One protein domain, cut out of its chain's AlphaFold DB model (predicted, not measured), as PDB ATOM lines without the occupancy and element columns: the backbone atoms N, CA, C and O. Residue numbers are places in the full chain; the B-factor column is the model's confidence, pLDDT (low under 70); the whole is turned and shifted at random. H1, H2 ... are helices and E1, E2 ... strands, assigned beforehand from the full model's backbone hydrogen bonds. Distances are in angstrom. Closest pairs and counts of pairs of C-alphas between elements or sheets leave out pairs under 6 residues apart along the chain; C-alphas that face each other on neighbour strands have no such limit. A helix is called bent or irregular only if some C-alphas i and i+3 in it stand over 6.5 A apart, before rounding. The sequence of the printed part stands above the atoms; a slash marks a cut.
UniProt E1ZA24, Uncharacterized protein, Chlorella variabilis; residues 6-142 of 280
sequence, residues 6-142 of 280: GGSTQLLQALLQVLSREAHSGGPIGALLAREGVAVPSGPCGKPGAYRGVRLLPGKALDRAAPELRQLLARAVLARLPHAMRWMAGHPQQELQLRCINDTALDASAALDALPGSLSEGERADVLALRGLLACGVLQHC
ATOM      1  N   GLY A   6     172.776 113.223  93.242       59.19
ATOM      2  CA  GLY A   6     171.847 112.224  93.786       59.19
ATOM      3  C   GLY A   6     172.165 111.802  95.225       59.19
ATOM      4  O   GLY A   6     171.244 111.610  96.016       59.19
ATOM      5  N   GLY A   7     173.453 111.708  95.579       74.19
ATOM      6  CA  GLY A   7     173.907 111.214  96.884       74.19
ATOM      7  C   GLY A   7     173.524 112.133  98.047       74.19
ATOM      8  O   GLY A   7     172.797 111.725  98.952       74.19
ATOM      9  N   SER A   8     173.908 113.412  97.983       78.62
ATOM     10  CA  SER A   8     173.604 114.393  99.040       78.62
ATOM     11  C   SER A   8     172.104 114.538  99.305       78.62
ATOM     12  O   SER A   8     171.685 114.666 100.455       78.62
ATOM     13  N   THR A   9     171.281 114.461  98.254       86.38
ATOM     14  CA  THR A   9     169.818 114.516  98.378       86.38
ATOM     15  C   THR A   9     169.275 113.322  99.158       86.38
ATOM     16  O   THR A   9     168.470 113.501 100.071       86.38
ATOM     17  N   GLN A  10     169.745 112.110  98.855       88.06
ATOM     18  CA  GLN A  10     169.314 110.899  99.556       88.06
ATOM     19  C   GLN A  10     169.766 110.888 101.024       88.06
ATOM     20  O   GLN A  10     168.998 110.475 101.891       88.06
ATOM     21  N   LEU A  11     170.973 111.382 101.319       89.94
ATOM     22  CA  LEU A  11     171.487 111.507 102.689       89.94
ATOM     23  C   LEU A  11     170.681 112.513 103.514       89.94
ATOM     24  O   LEU A  11     170.304 112.228 104.652       89.94
ATOM     25  N   LEU A  12     170.368 113.668 102.927       92.75
ATOM     26  CA  LEU A  12     169.487 114.657 103.536       92.75
ATOM     27  C   LEU A  12     168.102 114.061 103.830       92.75
ATOM     28  O   LEU A  12     167.608 114.184 104.951       92.75
ATOM     29  N   GLN A  13     167.480 113.411 102.843       92.25
ATOM     30  CA  GLN A  13     166.172 112.769 103.008       92.25
ATOM     31  C   GLN A  13     166.217 111.712 104.119       92.25
ATOM     32  O   GLN A  13     165.344 111.701 104.985       92.25
ATOM     33  N   ALA A  14     167.273 110.895 104.178       92.62
ATOM     34  CA  ALA A  14     167.464 109.915 105.244       92.62
ATOM     35  C   ALA A  14     167.568 110.571 106.637       92.62
ATOM     36  O   ALA A  14     166.911 110.121 107.576       92.62
ATOM     37  N   LEU A  15     168.322 111.671 106.776       94.25
ATOM     38  CA  LEU A  15     168.402 112.433 108.032       94.25
ATOM     39  C   LEU A  15     167.043 113.011 108.446       94.25
ATOM     40  O   LEU A  15     166.658 112.923 109.613       94.25
ATOM     41  N   LEU A  16     166.288 113.576 107.501       95.00
ATOM     42  CA  LEU A  16     164.957 114.113 107.782       95.00
ATOM     43  C   LEU A  16     163.955 113.003 108.136       95.00
ATOM     44  O   LEU A  16     163.115 113.203 109.011       95.00
ATOM     45  N   GLN A  17     164.061 111.816 107.534       92.44
ATOM     46  CA  GLN A  17     163.254 110.652 107.912       92.44
ATOM     47  C   GLN A  17     163.579 110.153 109.328       92.44
ATOM     48  O   GLN A  17     162.658 109.817 110.077       92.44
ATOM     49  N   VAL A  18     164.860 110.130 109.718       94.06
ATOM     50  CA  VAL A  18     165.286 109.829 111.097       94.06
ATOM     51  C   VAL A  18     164.681 110.840 112.068       94.06
ATOM     52  O   VAL A  18     164.017 110.444 113.024       94.06
ATOM     53  N   LEU A  19     164.823 112.138 111.784       94.50
ATOM     54  CA  LEU A  19     164.237 113.199 112.606       94.50
ATOM     55  C   LEU A  19     162.717 113.054 112.730       94.50
ATOM     56  O   LEU A  19     162.198 113.080 113.838       94.50
ATOM     57  N   SER A  20     162.009 112.840 111.621       93.62
ATOM     58  CA  SER A  20     160.548 112.673 111.607       93.62
ATOM     59  C   SER A  20     160.071 111.516 112.498       93.62
ATOM     60  O   SER A  20     159.021 111.592 113.135       93.62
ATOM     61  N   ARG A  21     160.857 110.435 112.574       90.06
ATOM     62  CA  ARG A  21     160.535 109.247 113.379       90.06
ATOM     63  C   ARG A  21     160.889 109.414 114.851       90.06
ATOM     64  O   ARG A  21     160.130 108.969 115.707       90.06
ATOM     65  N   GLU A  22     162.042 110.008 115.141       92.69
ATOM     66  CA  GLU A  22     162.622 109.981 116.484       92.69
ATOM     67  C   GLU A  22     162.389 111.258 117.293       92.69
ATOM     68  O   GLU A  22     162.419 111.191 118.522       92.69
ATOM     69  N   ALA A  23     162.087 112.390 116.650       91.38
ATOM     70  CA  ALA A  23     161.963 113.689 117.314       91.38
ATOM     71  C   ALA A  23     160.928 113.736 118.448       91.38
ATOM     72  O   ALA A  23     161.111 114.464 119.416       91.38
ATOM     73  N   HIS A  24     159.861 112.948 118.335       89.38
ATOM     74  CA  HIS A  24     158.773 112.882 119.317       89.38
ATOM     75  C   HIS A  24     158.697 111.512 120.010       89.38
ATOM     76  O   HIS A  24     157.690 111.172 120.626       89.38
ATOM     77  N   SER A  25     159.739 110.694 119.854       88.50
ATOM     78  CA  SER A  25     159.852 109.381 120.487       88.50
ATOM     79  C   SER A  25     160.423 109.495 121.906       88.50
ATOM     80  O   SER A  25     161.083 110.475 122.239       88.50
ATOM     81  N   GLY A  26     160.248 108.458 122.730       88.88
ATOM     82  CA  GLY A  26     160.956 108.336 124.013       88.88
ATOM     83  C   GLY A  26     162.442 107.962 123.890       88.88
ATOM     84  O   GLY A  26     163.074 107.668 124.899       88.88
ATOM     85  N   GLY A  27     162.991 107.906 122.670       93.75
ATOM     86  CA  GLY A  27     164.401 107.603 122.426       93.75
ATOM     87  C   GLY A  27     165.338 108.773 122.757       93.75
ATOM     88  O   GLY A  27     164.884 109.868 123.097       93.75
ATOM     89  N   PRO A  28     166.662 108.581 122.618       96.00
ATOM     90  CA  PRO A  28     167.656 109.584 123.002       96.00
ATOM     91  C   PRO A  28     167.525 110.893 122.209       96.00
ATOM     92  O   PRO A  28     167.639 111.968 122.792       96.00
ATOM     93  N   ILE A  29     167.224 110.820 120.903       96.12
ATOM     94  CA  ILE A  29     167.005 112.012 120.065       96.12
ATOM     95  C   ILE A  29     165.786 112.799 120.557       96.12
ATOM     96  O   ILE A  29     165.878 114.009 120.752       96.12
ATOM     97  N   GLY A  30     164.657 112.126 120.795       95.62
ATOM     98  CA  GLY A  30     163.440 112.787 121.265       95.62
ATOM     99  C   GLY A  30     163.596 113.379 122.666       95.62
ATOM    100  O   GLY A  30     163.222 114.527 122.887       95.62
ATOM    101  N   ALA A  31     164.243 112.661 123.590       96.44
ATOM    102  CA  ALA A  31     164.536 113.162 124.933       96.44
ATOM    103  C   ALA A  31     165.432 114.414 124.917       96.44
ATOM    104  O   ALA A  31     165.219 115.342 125.697       96.44
ATOM    105  N   LEU A  32     166.419 114.460 124.016       96.69
ATOM    106  CA  LEU A  32     167.291 115.619 123.834       96.69
ATOM    107  C   LEU A  32     166.531 116.828 123.273       96.69
ATOM    108  O   LEU A  32     166.695 117.939 123.773       96.69
ATOM    109  N   LEU A  33     165.695 116.610 122.254       96.69
ATOM    110  CA  LEU A  33     164.905 117.662 121.608       96.69
ATOM    111  C   LEU A  33     163.762 118.180 122.491       96.69
ATOM    112  O   LEU A  33     163.370 119.335 122.350       96.69
ATOM    113  N   ALA A  34     163.266 117.358 123.419       96.12
ATOM    114  CA  ALA A  34     162.250 117.736 124.398       96.12
ATOM    115  C   ALA A  34     162.786 118.618 125.544       96.12
ATOM    116  O   ALA A  34     161.991 119.137 126.329       96.12
ATOM    117  N   ARG A  35     164.113 118.797 125.667       96.56
ATOM    118  CA  ARG A  35     164.701 119.703 126.668       96.56
ATOM    119  C   ARG A  35     164.246 121.144 126.410       96.56
ATOM    120  O   ARG A  35     164.172 121.604 125.269       96.56
ATOM    121  N   GLU A  36     163.984 121.874 127.491       96.25
ATOM    122  CA  GLU A  36     163.515 123.257 127.419       96.25
ATOM    123  C   GLU A  36     164.488 124.143 126.623       96.25
ATOM    124  O   GLU A  36     165.704 124.116 126.826       96.25
ATOM    125  N   GLY A  37     163.942 124.925 125.690       95.06
ATOM    126  CA  GLY A  37     164.718 125.853 124.871       95.06
ATOM    127  C   GLY A  37     165.567 125.207 123.771       95.06
ATOM    128  O   GLY A  37     166.347 125.923 123.149       95.06
ATOM    129  N   VAL A  38     165.439 123.897 123.508       96.94
ATOM    130  CA  VAL A  38     166.172 123.221 122.417       96.94
ATOM    131  C   VAL A  38     165.383 123.231 121.111       96.94
ATOM    132  O   VAL A  38     165.920 123.615 120.071       96.94
ATOM    133  N   ALA A  39     164.118 122.812 121.140       97.38
ATOM    134  CA  ALA A  39     163.316 122.677 119.933       97.38
ATOM    135  C   ALA A  39     161.811 122.814 120.202       97.38
ATOM    136  O   ALA A  39     161.348 122.694 121.334       97.38
ATOM    137  N   VAL A  40     161.043 123.051 119.139       96.06
ATOM    138  CA  VAL A  40     159.573 122.996 119.143       96.06
ATOM    139  C   VAL A  40     159.075 122.096 118.011       96.06
ATOM    140  O   VAL A  40     159.720 122.061 116.959       96.06
ATOM    141  N   PRO A  41     157.937 121.394 118.170       94.25
ATOM    142  CA  PRO A  41     157.348 120.601 117.094       94.25
ATOM    143  C   PRO A  41     157.147 121.417 115.812       94.25
ATOM    144  O   PRO A  41     156.758 122.587 115.856       94.25
ATOM    145  N   SER A  42     157.417 120.804 114.661       92.12
ATOM    146  CA  SER A  42     157.233 121.422 113.348       92.12
ATOM    147  C   SER A  42     156.788 120.393 112.312       92.12
ATOM    148  O   SER A  42     157.242 119.251 112.320       92.12
ATOM    149  N   GLY A  43     155.916 120.806 111.394       89.12
ATOM    150  CA  GLY A  43     155.371 119.939 110.354       89.12
ATOM    151  C   GLY A  43     153.845 119.986 110.280       89.12
ATOM    152  O   GLY A  43     153.183 120.482 111.197       89.12
ATOM    153  N   PRO A  44     153.262 119.461 109.193       88.12
ATOM    154  CA  PRO A  44     151.818 119.385 109.014       88.12
ATOM    155  C   PRO A  44     151.165 118.416 110.016       88.12
ATOM    156  O   PRO A  44     151.568 117.261 110.170       88.12
ATOM    157  N   CYS A  45     150.094 118.857 110.675       80.44
ATOM    158  CA  CYS A  45     149.339 118.023 111.610       80.44
ATOM    159  C   CYS A  45     148.270 117.176 110.899       80.44
ATOM    160  O   CYS A  45     147.603 117.631 109.971       80.44
ATOM    161  N   GLY A  46     148.064 115.941 111.373       81.50
ATOM    162  CA  GLY A  46     146.950 115.081 110.950       81.50
ATOM    163  C   GLY A  46     147.017 114.562 109.508       81.50
ATOM    164  O   GLY A  46     146.024 114.025 109.014       81.50
ATOM    165  N   LYS A  47     148.159 114.714 108.827       88.69
ATOM    166  CA  LYS A  47     148.393 114.201 107.472       88.69
ATOM    167  C   LYS A  47     149.133 112.852 107.525       88.69
ATOM    168  O   LYS A  47     150.141 112.771 108.228       88.69
ATOM    169  N   PRO A  48     148.662 111.801 106.824       88.69
ATOM    170  CA  PRO A  48     149.339 110.503 106.807       88.69
ATOM    171  C   PRO A  48     150.723 110.567 106.150       88.69
ATOM    172  O   PRO A  48     150.873 111.105 105.053       88.69
ATOM    173  N   GLY A  49     151.727 109.975 106.799       91.12
ATOM    174  CA  GLY A  49     153.080 109.843 106.251       91.12
ATOM    175  C   GLY A  49     153.834 111.165 106.125       91.12
ATOM    176  O   GLY A  49     154.794 111.253 105.359       91.12
ATOM    177  N   ALA A  50     153.380 112.196 106.835       93.88
ATOM    178  CA  ALA A  50     153.942 113.526 106.731       93.88
ATOM    179  C   ALA A  50     155.159 113.737 107.636       93.88
ATOM    180  O   ALA A  50     155.396 112.986 108.582       93.88
ATOM    181  N   TYR A  51     155.940 114.774 107.336       94.94
ATOM    182  CA  TYR A  51     157.102 115.136 108.142       94.94
ATOM    183  C   TYR A  51     156.688 115.598 109.545       94.94
ATOM    184  O   TYR A  51     155.856 116.490 109.694       94.94
ATOM    185  N   ARG A  52     157.294 115.003 110.576       91.19
ATOM    186  CA  ARG A  52     157.039 115.280 112.000       91.19
ATOM    187  C   ARG A  52     158.334 115.634 112.717       91.19
ATOM    188  O   ARG A  52     158.732 114.983 113.681       91.19
ATOM    189  N   GLY A  53     159.026 116.628 112.184       92.31
ATOM    190  CA  GLY A  53     160.277 117.096 112.751       92.31
ATOM    191  C   GLY A  53     160.089 118.180 113.798       92.31
ATOM    192  O   GLY A  53     159.049 118.330 114.438       92.31
ATOM    193  N   VAL A  54     161.141 118.968 113.959       95.38
ATOM    194  CA  VAL A  54     161.191 120.063 114.917       95.38
ATOM    195  C   VAL A  54     161.807 121.287 114.271       95.38
ATOM    196  O   VAL A  54     162.584 121.177 113.325       95.38
ATOM    197  N   ARG A  55     161.485 122.454 114.821       96.81
ATOM    198  CA  ARG A  55     162.261 123.668 114.614       96.81
ATOM    199  C   ARG A  55     163.181 123.858 115.811       96.81
ATOM    200  O   ARG A  55     162.708 123.893 116.947       96.81
ATOM    201  N   LEU A  56     164.476 123.975 115.561       97.50
ATOM    202  CA  LEU A  56     165.470 124.217 116.600       97.50
ATOM    203  C   LEU A  56     165.399 125.675 117.064       97.50
ATOM    204  O   LEU A  56     165.181 126.591 116.268       97.50
ATOM    205  N   LEU A  57     165.577 125.895 118.362       97.31
ATOM    206  CA  LEU A  57     165.549 127.222 118.963       97.31
ATOM    207  C   LEU A  57     166.989 127.715 119.173       97.31
ATOM    208  O   LEU A  57     167.744 127.069 119.899       97.31
ATOM    209  N   PRO A  58     167.412 128.828 118.547       94.50
ATOM    210  CA  PRO A  58     168.754 129.355 118.761       94.50
ATOM    211  C   PRO A  58     168.926 129.809 120.218       94.50
ATOM    212  O   PRO A  58     168.069 130.502 120.767       94.50
ATOM    213  N   GLY A  59     170.046 129.432 120.839       95.00
ATOM    214  CA  GLY A  59     170.382 129.821 122.206       95.00
ATOM    215  C   GLY A  59     171.247 128.794 122.935       95.00
ATOM    216  O   GLY A  59     171.505 127.698 122.441       95.00
ATOM    217  N   LYS A  60     171.631 129.132 124.174       95.88
ATOM    218  CA  LYS A  60     172.571 128.340 124.993       95.88
ATOM    219  C   LYS A  60     172.140 126.884 125.207       95.88
ATOM    220  O   LYS A  60     172.993 126.021 125.394       95.88
ATOM    221  N   ALA A  61     170.834 126.615 125.243       96.25
ATOM    222  CA  ALA A  61     170.309 125.260 125.398       96.25
ATOM    223  C   ALA A  61     170.640 124.396 124.172       96.25
ATOM    224  O   ALA A  61     171.184 123.301 124.324       96.25
ATOM    225  N   LEU A  62     170.400 124.922 122.967       96.50
ATOM    226  CA  LEU A  62     170.776 124.261 121.725       96.50
ATOM    227  C   LEU A  62     172.295 124.137 121.585       96.50
ATOM    228  O   LEU A  62     172.759 123.068 121.215       96.50
ATOM    229  N   ASP A  63     173.070 125.166 121.937       95.06
ATOM    230  CA  ASP A  63     174.540 125.115 121.841       95.06
ATOM    231  C   ASP A  63     175.131 123.961 122.668       95.06
ATOM    232  O   ASP A  63     176.066 123.285 122.239       95.06
ATOM    233  N   ARG A  64     174.543 123.688 123.842       96.31
ATOM    234  CA  ARG A  64     174.913 122.548 124.698       96.31
ATOM    235  C   ARG A  64     174.440 121.208 124.132       96.31
ATOM    236  O   ARG A  64     175.136 120.211 124.289       96.31
ATOM    237  N   ALA A  65     173.266 121.174 123.501       95.94
ATOM    238  CA  ALA A  65     172.672 119.957 122.948       95.94
ATOM    239  C   ALA A  65     173.239 119.568 121.569       95.94
ATOM    240  O   ALA A  65     173.226 118.393 121.212       95.94
ATOM    241  N   ALA A  66     173.744 120.525 120.788       94.06
ATOM    242  CA  ALA A  66     174.142 120.329 119.396       94.06
ATOM    243  C   ALA A  66     175.224 119.249 119.187       94.06
ATOM    244  O   ALA A  66     175.082 118.451 118.256       94.06
ATOM    245  N   PRO A  67     176.286 119.139 120.014       94.56
ATOM    246  CA  PRO A  67     177.259 118.056 119.871       94.56
ATOM    247  C   PRO A  67     176.632 116.668 120.060       94.56
ATOM    248  O   PRO A  67     176.859 115.783 119.238       94.56
ATOM    249  N   GLU A  68     175.802 116.505 121.094       95.75
ATOM    250  CA  GLU A  68     175.090 115.258 121.398       95.75
ATOM    251  C   GLU A  68     174.092 114.912 120.279       95.75
ATOM    252  O   GLU A  68     174.080 113.788 119.775       95.75
ATOM    253  N   LEU A  69     173.322 115.899 119.809       95.25
ATOM    254  CA  LEU A  69     172.340 115.721 118.738       95.25
ATOM    255  C   LEU A  69     172.999 115.250 117.440       95.25
ATOM    256  O   LEU A  69     172.503 114.319 116.810       95.25
ATOM    257  N   ARG A  70     174.128 115.854 117.048       94.62
ATOM    258  CA  ARG A  70     174.866 115.461 115.836       94.62
ATOM    259  C   ARG A  70     175.335 114.012 115.904       94.62
ATOM    260  O   ARG A  70     175.098 113.266 114.959       94.62
ATOM    261  N   GLN A  71     175.912 113.598 117.033       93.12
ATOM    262  CA  GLN A  71     176.364 112.218 117.225       93.12
ATOM    263  C   GLN A  71     175.208 111.217 117.155       93.12
ATOM    264  O   GLN A  71     175.333 110.169 116.517       93.12
ATOM    265  N   LEU A  72     174.076 111.539 117.788       94.75
ATOM    266  CA  LEU A  72     172.886 110.695 117.749       94.75
ATOM    267  C   LEU A  72     172.323 110.582 116.327       94.75
ATOM    268  O   LEU A  72     172.051 109.474 115.871       94.75
ATOM    269  N   LEU A  73     172.218 111.698 115.598       94.25
ATOM    270  CA  LEU A  73     171.749 111.711 114.210       94.25
ATOM    271  C   LEU A  73     172.688 110.949 113.272       94.25
ATOM    272  O   LEU A  73     172.209 110.170 112.449       94.25
ATOM    273  N   ALA A  74     174.005 111.113 113.421       92.25
ATOM    274  CA  ALA A  74     174.996 110.373 112.643       92.25
ATOM    275  C   ALA A  74     174.844 108.857 112.846       92.25
ATOM    276  O   ALA A  74     174.807 108.097 111.884       92.25
ATOM    277  N   ARG A  75     174.687 108.399 114.092       90.06
ATOM    278  CA  ARG A  75     174.487 106.969 114.381       90.06
ATOM    279  C   ARG A  75     173.152 106.455 113.843       90.06
ATOM    280  O   ARG A  75     173.110 105.386 113.234       90.06
ATOM    281  N   ALA A  76     172.078 107.214 114.039       91.38
ATOM    282  CA  ALA A  76     170.741 106.827 113.605       91.38
ATOM    283  C   ALA A  76     170.618 106.760 112.073       91.38
ATOM    284  O   ALA A  76     169.986 105.838 111.554       91.38
ATOM    285  N   VAL A  77     171.259 107.679 111.336       90.06
ATOM    286  CA  VAL A  77     171.246 107.640 109.866       90.06
ATOM    287  C   VAL A  77     172.059 106.470 109.325       90.06
ATOM    288  O   VAL A  77     171.563 105.779 108.440       90.06
ATOM    289  N   LEU A  78     173.235 106.169 109.900       86.88
ATOM    290  CA  LEU A  78     174.053 105.016 109.493       86.88
ATOM    291  C   LEU A  78     173.292 103.687 109.622       86.88
ATOM    292  O   LEU A  78     173.446 102.802 108.785       86.88
ATOM    293  N   ALA A  79     172.424 103.559 110.628       84.62
ATOM    294  CA  ALA A  79     171.588 102.373 110.814       84.62
ATOM    295  C   ALA A  79     170.483 102.217 109.749       84.62
ATOM    296  O   ALA A  79     169.863 101.157 109.652       84.62
ATOM    297  N   ARG A  80     170.185 103.267 108.970       81.62
ATOM    298  CA  ARG A  80     169.036 103.320 108.046       81.62
ATOM    299  C   ARG A  80     169.397 103.936 106.694       81.62
ATOM    300  O   ARG A  80     168.547 104.557 106.059       81.62
ATOM    301  N   LEU A  81     170.642 103.758 106.255       81.31
ATOM    302  CA  LEU A  81     171.118 104.351 105.012       81.31
ATOM    303  C   LEU A  81     170.356 103.836 103.779       81.31
ATOM    304  O   LEU A  81     169.983 102.652 103.716       81.31
ATOM    305  N   PRO A  82     170.180 104.702 102.760       78.50
ATOM    306  CA  PRO A  82     169.779 104.282 101.424       78.50
ATOM    307  C   PRO A  82     170.672 103.147 100.915       78.50
ATOM    308  O   PRO A  82     171.846 103.061 101.276       78.50
ATOM    309  N   HIS A  83     170.137 102.287 100.043       78.25
ATOM    310  CA  HIS A  83     170.861 101.107  99.547       78.25
ATOM    311  C   HIS A  83     172.256 101.449  98.997       78.25
ATOM    312  O   HIS A  83     173.213 100.740  99.290       78.25
ATOM    313  N   ALA A  84     172.372 102.556  98.258       76.88
ATOM    314  CA  ALA A  84     173.626 103.018  97.669       76.88
ATOM    315  C   ALA A  84     174.725 103.327  98.701       76.88
ATOM    316  O   ALA A  84     175.896 103.231  98.366       76.88
ATOM    317  N   MET A  85     174.361 103.646  99.947       82.38
ATOM    318  CA  MET A  85     175.290 104.052 101.010       82.38
ATOM    319  C   MET A  85     175.443 102.998 102.108       82.38
ATOM    320  O   MET A  85     176.178 103.206 103.067       82.38
ATOM    321  N   ARG A  86     174.783 101.835 101.992       84.56
ATOM    322  CA  ARG A  86     174.877 100.769 103.009       84.56
ATOM    323  C   ARG A  86     176.302 100.278 103.251       84.56
ATOM    324  O   ARG A  86     176.556  99.750 104.324       84.56
ATOM    325  N   TRP A  87     177.212 100.498 102.301       85.69
ATOM    326  CA  TRP A  87     178.641 100.222 102.437       85.69
ATOM    327  C   TRP A  87     179.271 100.902 103.668       85.69
ATOM    328  O   TRP A  87     180.202 100.350 104.248       85.69
ATOM    329  N   MET A  88     178.750 102.059 104.109       83.31
ATOM    330  CA  MET A  88     179.242 102.764 105.304       83.31
ATOM    331  C   MET A  88     178.985 101.966 106.588       83.31
ATOM    332  O   MET A  88     179.746 102.051 107.554       83.31
ATOM    333  N   ALA A  89     177.894 101.195 106.623       80.62
ATOM    334  CA  ALA A  89     177.543 100.373 107.768       80.62
ATOM    335  C   ALA A  89     178.393  99.094 107.761       80.62
ATOM    336  O   ALA A  89     178.285  98.274 106.852       80.62
ATOM    337  N   GLY A  90     179.233  98.910 108.783       77.81
ATOM    338  CA  GLY A  90     180.115  97.745 108.890       77.81
ATOM    339  C   GLY A  90     181.425  97.862 108.106       77.81
ATOM    340  O   GLY A  90     182.161  96.881 108.015       77.81
ATOM    341  N   HIS A  91     181.748  99.043 107.566       83.81
ATOM    342  CA  HIS A  91     183.054  99.284 106.960       83.81
ATOM    343  C   HIS A  91     184.169  99.162 108.020       83.81
ATOM    344  O   HIS A  91     184.001  99.686 109.126       83.81
ATOM    345  N   PRO A  92     185.347  98.580 107.708       83.31
ATOM    346  CA  PRO A  92     186.460  98.473 108.664       83.31
ATOM    347  C   PRO A  92     186.886  99.812 109.287       83.31
ATOM    348  O   PRO A  92     187.424  99.858 110.387       83.31
ATOM    349  N   GLN A  93     186.626 100.913 108.581       82.00
ATOM    350  CA  GLN A  93     186.977 102.278 108.983       82.00
ATOM    351  C   GLN A  93     185.761 103.096 109.462       82.00
ATOM    352  O   GLN A  93     185.817 104.325 109.470       82.00
ATOM    353  N   GLN A  94     184.657 102.450 109.856       85.19
ATOM    354  CA  GLN A  94     183.426 103.131 110.283       85.19
ATOM    355  C   GLN A  94     183.664 104.133 111.429       85.19
ATOM    356  O   GLN A  94     183.058 105.202 111.446       85.19
ATOM    357  N   GLU A  95     184.586 103.839 112.351       86.19
ATOM    358  CA  GLU A  95     184.940 104.759 113.442       86.19
ATOM    359  C   GLU A  95     185.564 106.061 112.918       86.19
ATOM    360  O   GLU A  95     185.193 107.156 113.338       86.19
ATOM    361  N   LEU A  96     186.470 105.970 111.940       86.38
ATOM    362  CA  LEU A  96     187.054 107.155 111.316       86.38
ATOM    363  C   LEU A  96     186.004 107.935 110.521       86.38
ATOM    364  O   LEU A  96     185.963 109.156 110.625       86.38
ATOM    365  N   GLN A  97     185.120 107.252 109.789       87.31
ATOM    366  CA  GLN A  97     184.008 107.903 109.087       87.31
ATOM    367  C   GLN A  97     183.120 108.676 110.070       87.31
ATOM    368  O   GLN A  97     182.814 109.843 109.837       87.31
ATOM    369  N   LEU A  98     182.765 108.076 111.210       87.06
ATOM    370  CA  LEU A  98     181.994 108.731 112.267       87.06
ATOM    371  C   LEU A  98     182.713 109.948 112.854       87.06
ATOM    372  O   LEU A  98     182.066 110.969 113.102       87.06
ATOM    373  N   ARG A  99     184.034 109.874 113.046       89.81
ATOM    374  CA  ARG A  99     184.842 111.029 113.458       89.81
ATOM    375  C   ARG A  99     184.822 112.125 112.394       89.81
ATOM    376  O   ARG A  99     184.518 113.265 112.724       89.81
ATOM    377  N   CYS A 100     185.026 111.783 111.124       90.75
ATOM    378  CA  CYS A 100     184.933 112.713 109.997       90.75
ATOM    379  C   CYS A 100     183.545 113.357 109.867       90.75
ATOM    380  O   CYS A 100     183.452 114.517 109.480       90.75
ATOM    381  N   ILE A 101     182.468 112.656 110.215       91.38
ATOM    382  CA  ILE A 101     181.099 113.189 110.145       91.38
ATOM    383  C   ILE A 101     180.784 114.136 111.314       91.38
ATOM    384  O   ILE A 101     180.030 115.090 111.123       91.38
ATOM    385  N   ASN A 102     181.337 113.895 112.509       91.44
ATOM    386  CA  ASN A 102     180.937 114.590 113.741       91.44
ATOM    387  C   ASN A 102     181.932 115.645 114.245       91.44
ATOM    388  O   ASN A 102     181.512 116.624 114.866       91.44
ATOM    389  N   ASP A 103     183.233 115.442 114.040       90.38
ATOM    390  CA  ASP A 103     184.281 116.287 114.613       90.38
ATOM    391  C   ASP A 103     184.474 117.563 113.788       90.38
ATOM    392  O   ASP A 103     184.995 117.532 112.675       90.38
ATOM    393  N   THR A 104     184.084 118.710 114.340       89.50
ATOM    394  CA  THR A 104     184.221 120.012 113.673       89.50
ATOM    395  C   THR A 104     185.657 120.501 113.544       89.50
ATOM    396  O   THR A 104     185.912 121.343 112.690       89.50
ATOM    397  N   ALA A 105     186.578 120.015 114.378       88.69
ATOM    398  CA  ALA A 105     187.972 120.454 114.384       88.69
ATOM    399  C   ALA A 105     188.855 119.635 113.429       88.69
ATOM    400  O   ALA A 105     189.913 120.104 113.018       88.69
ATOM    401  N   LEU A 106     188.427 118.424 113.067       89.69
ATOM    402  CA  LEU A 106     189.171 117.541 112.172       89.69
ATOM    403  C   LEU A 106     189.126 118.032 110.717       89.69
ATOM    404  O   LEU A 106     188.045 118.295 110.187       89.69
ATOM    405  N   ASP A 107     190.271 118.041 110.031       88.69
ATOM    406  CA  ASP A 107     190.299 118.094 108.566       88.69
ATOM    407  C   ASP A 107     189.903 116.725 108.000       88.69
ATOM    408  O   ASP A 107     190.714 115.805 107.878       88.69
ATOM    409  N   ALA A 108     188.614 116.580 107.697       88.00
ATOM    410  CA  ALA A 108     188.071 115.331 107.191       88.00
ATOM    411  C   ALA A 108     188.583 114.977 105.788       88.00
ATOM    412  O   ALA A 108     188.670 113.793 105.491       88.00
ATOM    413  N   SER A 109     188.926 115.951 104.934       86.06
ATOM    414  CA  SER A 109     189.445 115.626 103.598       86.06
ATOM    415  C   SER A 109     190.821 114.997 103.734       86.06
ATOM    416  O   SER A 109     191.022 113.867 103.295       86.06
ATOM    417  N   ALA A 110     191.723 115.665 104.457       87.88
ATOM    418  CA  ALA A 110     193.064 115.145 104.703       87.88
ATOM    419  C   ALA A 110     193.032 113.795 105.442       87.88
ATOM    420  O   ALA A 110     193.785 112.883 105.105       87.88
ATOM    421  N   ALA A 111     192.133 113.640 106.422       87.31
ATOM    422  CA  ALA A 111     191.982 112.389 107.163       87.31
ATOM    423  C   ALA A 111     191.490 111.224 106.291       87.31
ATOM    424  O   ALA A 111     191.898 110.087 106.520       87.31
ATOM    425  N   LEU A 112     190.622 111.488 105.307       86.12
ATOM    426  CA  LEU A 112     190.150 110.475 104.361       86.12
ATOM    427  C   LEU A 112     191.198 110.168 103.281       86.12
ATOM    428  O   LEU A 112     191.315 109.017 102.869       86.12
ATOM    429  N   ASP A 113     191.982 111.161 102.857       83.81
ATOM    430  CA  ASP A 113     193.026 110.993 101.839       83.81
ATOM    431  C   ASP A 113     194.267 110.255 102.375       83.81
ATOM    432  O   ASP A 113     194.958 109.568 101.626       83.81
ATOM    433  N   ALA A 114     194.531 110.330 103.682       81.94
ATOM    434  CA  ALA A 114     195.639 109.626 104.331       81.94
ATOM    435  C   ALA A 114     195.400 108.110 104.531       81.94
ATOM    436  O   ALA A 114     196.246 107.427 105.114       81.94
ATOM    437  N   LEU A 115     194.257 107.564 104.093       69.88
ATOM    438  CA  LEU A 115     193.877 106.173 104.349       69.88
ATOM    439  C   LEU A 115     194.549 105.172 103.388       69.88
ATOM    440  O   LEU A 115     194.376 105.276 102.172       69.88
ATOM    441  N   PRO A 116     195.223 104.123 103.900       60.59
ATOM    442  CA  PRO A 116     195.639 102.992 103.076       60.59
ATOM    443  C   PRO A 116     194.417 102.133 102.695       60.59
ATOM    444  O   PRO A 116     193.645 101.729 103.564       60.59
ATOM    445  N   GLY A 117     194.243 101.851 101.397       66.06
ATOM    446  CA  GLY A 117     193.047 101.178 100.858       66.06
ATOM    447  C   GLY A 117     191.864 102.140 100.716       66.06
ATOM    448  O   GLY A 117     190.827 101.945 101.342       66.06
ATOM    449  N   SER A 118     192.072 103.217  99.954       69.06
ATOM    450  CA  SER A 118     191.225 104.412  99.917       69.06
ATOM    451  C   SER A 118     189.760 104.125  99.587       69.06
ATOM    452  O   SER A 118     189.472 103.356  98.668       69.06
ATOM    453  N   LEU A 119     188.858 104.857 100.250       79.50
ATOM    454  CA  LEU A 119     187.492 105.047  99.768       79.50
ATOM    455  C   LEU A 119     187.516 105.497  98.305       79.50
ATOM    456  O   LEU A 119     188.344 106.327  97.911       79.50
ATOM    457  N   SER A 120     186.588 104.986  97.507       86.00
ATOM    458  CA  SER A 120     186.327 105.545  96.188       86.00
ATOM    459  C   SER A 120     185.900 107.012  96.301       86.00
ATOM    460  O   SER A 120     185.457 107.493  97.349       86.00
ATOM    461  N   GLU A 121     186.006 107.751  95.200       85.12
ATOM    462  CA  GLU A 121     185.612 109.160  95.168       85.12
ATOM    463  C   GLU A 121     184.145 109.371  95.582       85.12
ATOM    464  O   GLU A 121     183.850 110.323  96.305       85.12
ATOM    465  N   GLY A 122     183.248 108.458  95.192       85.12
ATOM    466  CA  GLY A 122     181.837 108.490  95.585       85.12
ATOM    467  C   GLY A 122     181.633 108.246  97.080       85.12
ATOM    468  O   GLY A 122     180.930 109.002  97.740       85.12
ATOM    469  N   GLU A 123     182.320 107.250  97.638       86.69
ATOM    470  CA  GLU A 123     182.259 106.936  99.069       86.69
ATOM    471  C   GLU A 123     182.788 108.092  99.933       86.69
ATOM    472  O   GLU A 123     182.202 108.450 100.958       86.69
ATOM    473  N   ARG A 124     183.871 108.743  99.491       87.88
ATOM    474  CA  ARG A 124     184.385 109.960 100.128       87.88
ATOM    475  C   ARG A 124     183.384 111.110 100.032       87.88
ATOM    476  O   ARG A 124     183.174 111.813 101.021       87.88
ATOM    477  N   ALA A 125     182.762 111.305  98.869       88.00
ATOM    478  CA  ALA A 125     181.755 112.342  98.676       88.00
ATOM    479  C   ALA A 125     180.551 112.149  99.613       88.00
ATOM    480  O   ALA A 125     180.094 113.123 100.207       88.00
ATOM    481  N   ASP A 126     180.095 110.911  99.827       89.06
ATOM    482  CA  ASP A 126     178.999 110.601 100.755       89.06
ATOM    483  C   ASP A 126     179.350 110.965 102.211       89.06
ATOM    484  O   ASP A 126     178.563 111.612 102.911       89.06
ATOM    485  N   VAL A 127     180.560 110.613 102.670       90.19
ATOM    486  CA  VAL A 127     181.042 110.958 104.022       90.19
ATOM    487  C   VAL A 127     181.140 112.477 104.197       90.19
ATOM    488  O   VAL A 127     180.693 113.020 105.213       90.19
ATOM    489  N   LEU A 128     181.691 113.184 103.206       90.12
ATOM    490  CA  LEU A 128     181.818 114.642 103.237       90.12
ATOM    491  C   LEU A 128     180.458 115.349 103.140       90.12
ATOM    492  O   LEU A 128     180.262 116.371 103.800       90.12
ATOM    493  N   ALA A 129     179.494 114.795 102.402       90.19
ATOM    494  CA  ALA A 129     178.130 115.313 102.345       90.19
ATOM    495  C   ALA A 129     177.437 115.213 103.716       90.19
ATOM    496  O   ALA A 129     176.859 116.193 104.194       90.19
ATOM    497  N   LEU A 130     177.558 114.070 104.405       91.38
ATOM    498  CA  LEU A 130     177.063 113.921 105.781       91.38
ATOM    499  C   LEU A 130     177.746 114.888 106.752       91.38
ATOM    500  O   LEU A 130     177.073 115.491 107.590       91.38
ATOM    501  N   ARG A 131     179.066 115.080 106.625       92.88
ATOM    502  CA  ARG A 131     179.809 116.079 107.407       92.88
ATOM    503  C   ARG A 131     179.269 117.492 107.171       92.88
ATOM    504  O   ARG A 131     179.070 118.226 108.137       92.88
ATOM    505  N   GLY A 132     179.019 117.867 105.916       91.44
ATOM    506  CA  GLY A 132     178.441 119.162 105.552       91.44
ATOM    507  C   GLY A 132     177.086 119.398 106.226       91.44
ATOM    508  O   GLY A 132     176.854 120.447 106.831       91.44
ATOM    509  N   LEU A 133     176.218 118.384 106.200       92.44
ATOM    510  CA  LEU A 133     174.901 118.436 106.834       92.44
ATOM    511  C   LEU A 133     174.988 118.523 108.367       92.44
ATOM    512  O   LEU A 133     174.246 119.299 108.968       92.44
ATOM    513  N   LEU A 134     175.890 117.763 108.998       93.81
ATOM    514  CA  LEU A 134     175.969 117.627 110.456       93.81
ATOM    515  C   LEU A 134     177.039 118.519 111.101       93.81
ATOM    516  O   LEU A 134     176.695 119.477 111.796       93.81
ATOM    517  N   ALA A 135     178.326 118.222 110.917       92.62
ATOM    518  CA  ALA A 135     179.414 118.958 111.567       92.62
ATOM    519  C   ALA A 135     179.492 120.419 111.111       92.62
ATOM    520  O   ALA A 135     179.619 121.300 111.961       92.62
ATOM    521  N   CYS A 136     179.348 120.690 109.810       89.81
ATOM    522  CA  CYS A 136     179.362 122.060 109.282       89.81
ATOM    523  C   CYS A 136     178.049 122.821 109.547       89.81
ATOM    524  O   CYS A 136     177.949 124.002 109.228       89.81
ATOM    525  N   GLY A 137     177.048 122.168 110.148       90.44
ATOM    526  CA  GLY A 137     175.870 122.828 110.707       90.44
ATOM    527  C   GLY A 137     174.780 123.207 109.707       90.44
ATOM    528  O   GLY A 137     173.853 123.909 110.101       90.44
ATOM    529  N   VAL A 138     174.827 122.738 108.452       93.00
ATOM    530  CA  VAL A 138     173.800 123.069 107.443       93.00
ATOM    531  C   VAL A 138     172.412 122.618 107.895       93.00
ATOM    532  O   VAL A 138     171.473 123.414 107.871       93.00
ATOM    533  N   LEU A 139     172.272 121.371 108.364       94.81
ATOM    534  CA  LEU A 139     170.991 120.851 108.844       94.81
ATOM    535  C   LEU A 139     170.501 121.639 110.063       94.81
ATOM    536  O   LEU A 139     169.342 122.039 110.106       94.81
ATOM    537  N   GLN A 140     171.387 121.897 111.033       95.38
ATOM    538  CA  GLN A 140     171.047 122.668 112.231       95.38
ATOM    539  C   GLN A 140     170.555 124.071 111.862       95.38
ATOM    540  O   GLN A 140     169.499 124.482 112.335       95.38
ATOM    541  N   HIS A 141     171.287 124.780 111.001       94.44
ATOM    542  CA  HIS A 141     170.912 126.107 110.526       94.44
ATOM    543  C   HIS A 141     169.541 126.084 109.841       94.44
ATOM    544  O   HIS A 141     168.655 126.855 110.201       94.44
ATOM    545  N   CYS A 142     169.319 125.148 108.916       95.44
ATOM    546  CA  CYS A 142     168.050 125.051 108.198       95.44
ATOM    547  C   CYS A 142     166.870 124.719 109.123       95.44
ATOM    548  O   CYS A 142     165.781 125.253 108.936       95.44
TER     549      CYS A 142
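This is residues 6 to 142 of the 280 residues of an uncharacterized protein of Chlorella variabilis (UniProt E1ZA24). Four helices, H1, H3, H5 and H7, form the body as a ring of contacts, H1 to H3 to H5 to H7 and back to H1, partly aligned and partly crossed. At one end of the longest axis is the strand hairpin E1 and E2 with its loop, near the last residues of H1; at the other are the short helix H6 and the loop after it. H2 packs on H3 towards the hairpin, H4 lies near H1 and H7, and H8 comes close to E2. The printed part has 137 residues, with eight named helices and two named strands in the order H1 H2 E1 E2 H3 H4 H5 H6 H7 H8; the sheet E1 - E2 is antiparallel and the class is mostly helix. The whole is compact, with a radius of gyration of the C-alphas of 15.3 A and spans of 48 by 34 by 23 A.

H1, residues 6 to 22, touches H3, residues 60 to 78, with its residues 14 to 19 alone; the C-alphas of Leu 15 and Val 77 are closest, 5.9 A apart, at a steep tilt of 66 degrees, opposite ways. With residues 7 to 12 alone H1 touches H7, residues 121 to 133, at a steep tilt of 43 degrees, the same way; the closest C-alphas, of Ser 8 and Ala 129, are 5.7 A apart. H2, residues 28 to 33, touches H3 at 35.1 degrees, only just a steep tilt, opposite ways; the closest C-alphas, of Ile 29 and Leu 72, are 6.5 A apart. E1, residues 39 to 42, and E2, residues 53 to 56, form an antiparallel hairpin, with N 40 and O 55 at 2.9 A and N 55 and O 40 at 2.8 A, within hydrogen-bond range. The closest C-alphas of H1 and E2, those of Ser 20 and Gly 53, are 4.6 A apart. H3 touches H5, residues 94 to 102, with its residues 67 to 75 alone, at a tilt of 33 degrees, only just shallow, opposite ways; the C-alphas of Gln 71 and Asn 102 are closest, 6.2 A apart. H4, residues 83 to 88, is near H1, and is close to but not clearly touching H7, with the C-alphas of Met 85 and Asp 126 closest at 7.5 A. H5 touches H7 at a steep tilt of 41 degrees, the same way, with the C-alphas of Ile 101 and Arg 131 closest at 4.2 A. H6, residues 108 to 113, forms helical hairpins with H5 and with H7; H6 and H7 only just touch, with 3 pairs of C-alphas within 8 A, the closest being those of Leu 112 and Arg 124, 7.2 A apart. H8, residues 138 to 142, touches H7 only at the corner, and only just, with 3 pairs within 8 A; the closest C-alphas, of Leu 133 and Leu 139, are 5.0 A apart. Each O i to N i+4 pair is within hydrogen-bond range in H1, H2, H5, H6, H7 and H8; H3 has 13 of 15, and H4 0 of 2, with 2 of 3 O i to N i+3 pairs within range.

H1 begins at C-alpha 6, (171.847, 112.224, 93.786), and is 24.6 A long. H2 is 8.6 A, E1 9.1 A and E2 9.6 A. H3, 28.0 A, has a kink of 42 degrees near residue 67 and is irregular, but only just: C-alphas 64 and 67 are 7.0 A apart. H4, 10.3 A, is irregular, with C-alphas 84 and 87 7.5 A apart. H5 is 12.2 A, H6 8.5 A and H7 18.4 A, and H8, 6.1 A, ends at C-alpha 142, (168.050, 125.051, 108.198).

The two C-alphas farthest apart, those of Gly 46 and Pro 116, are 50.8 A apart. The printed part has no cut and no long link; E1 to E2 and H6 to H7 are short links and the others are tight. The mean pLDDT of the printed part is 89.3, with residue 6 and residues 115 to 118 under 70.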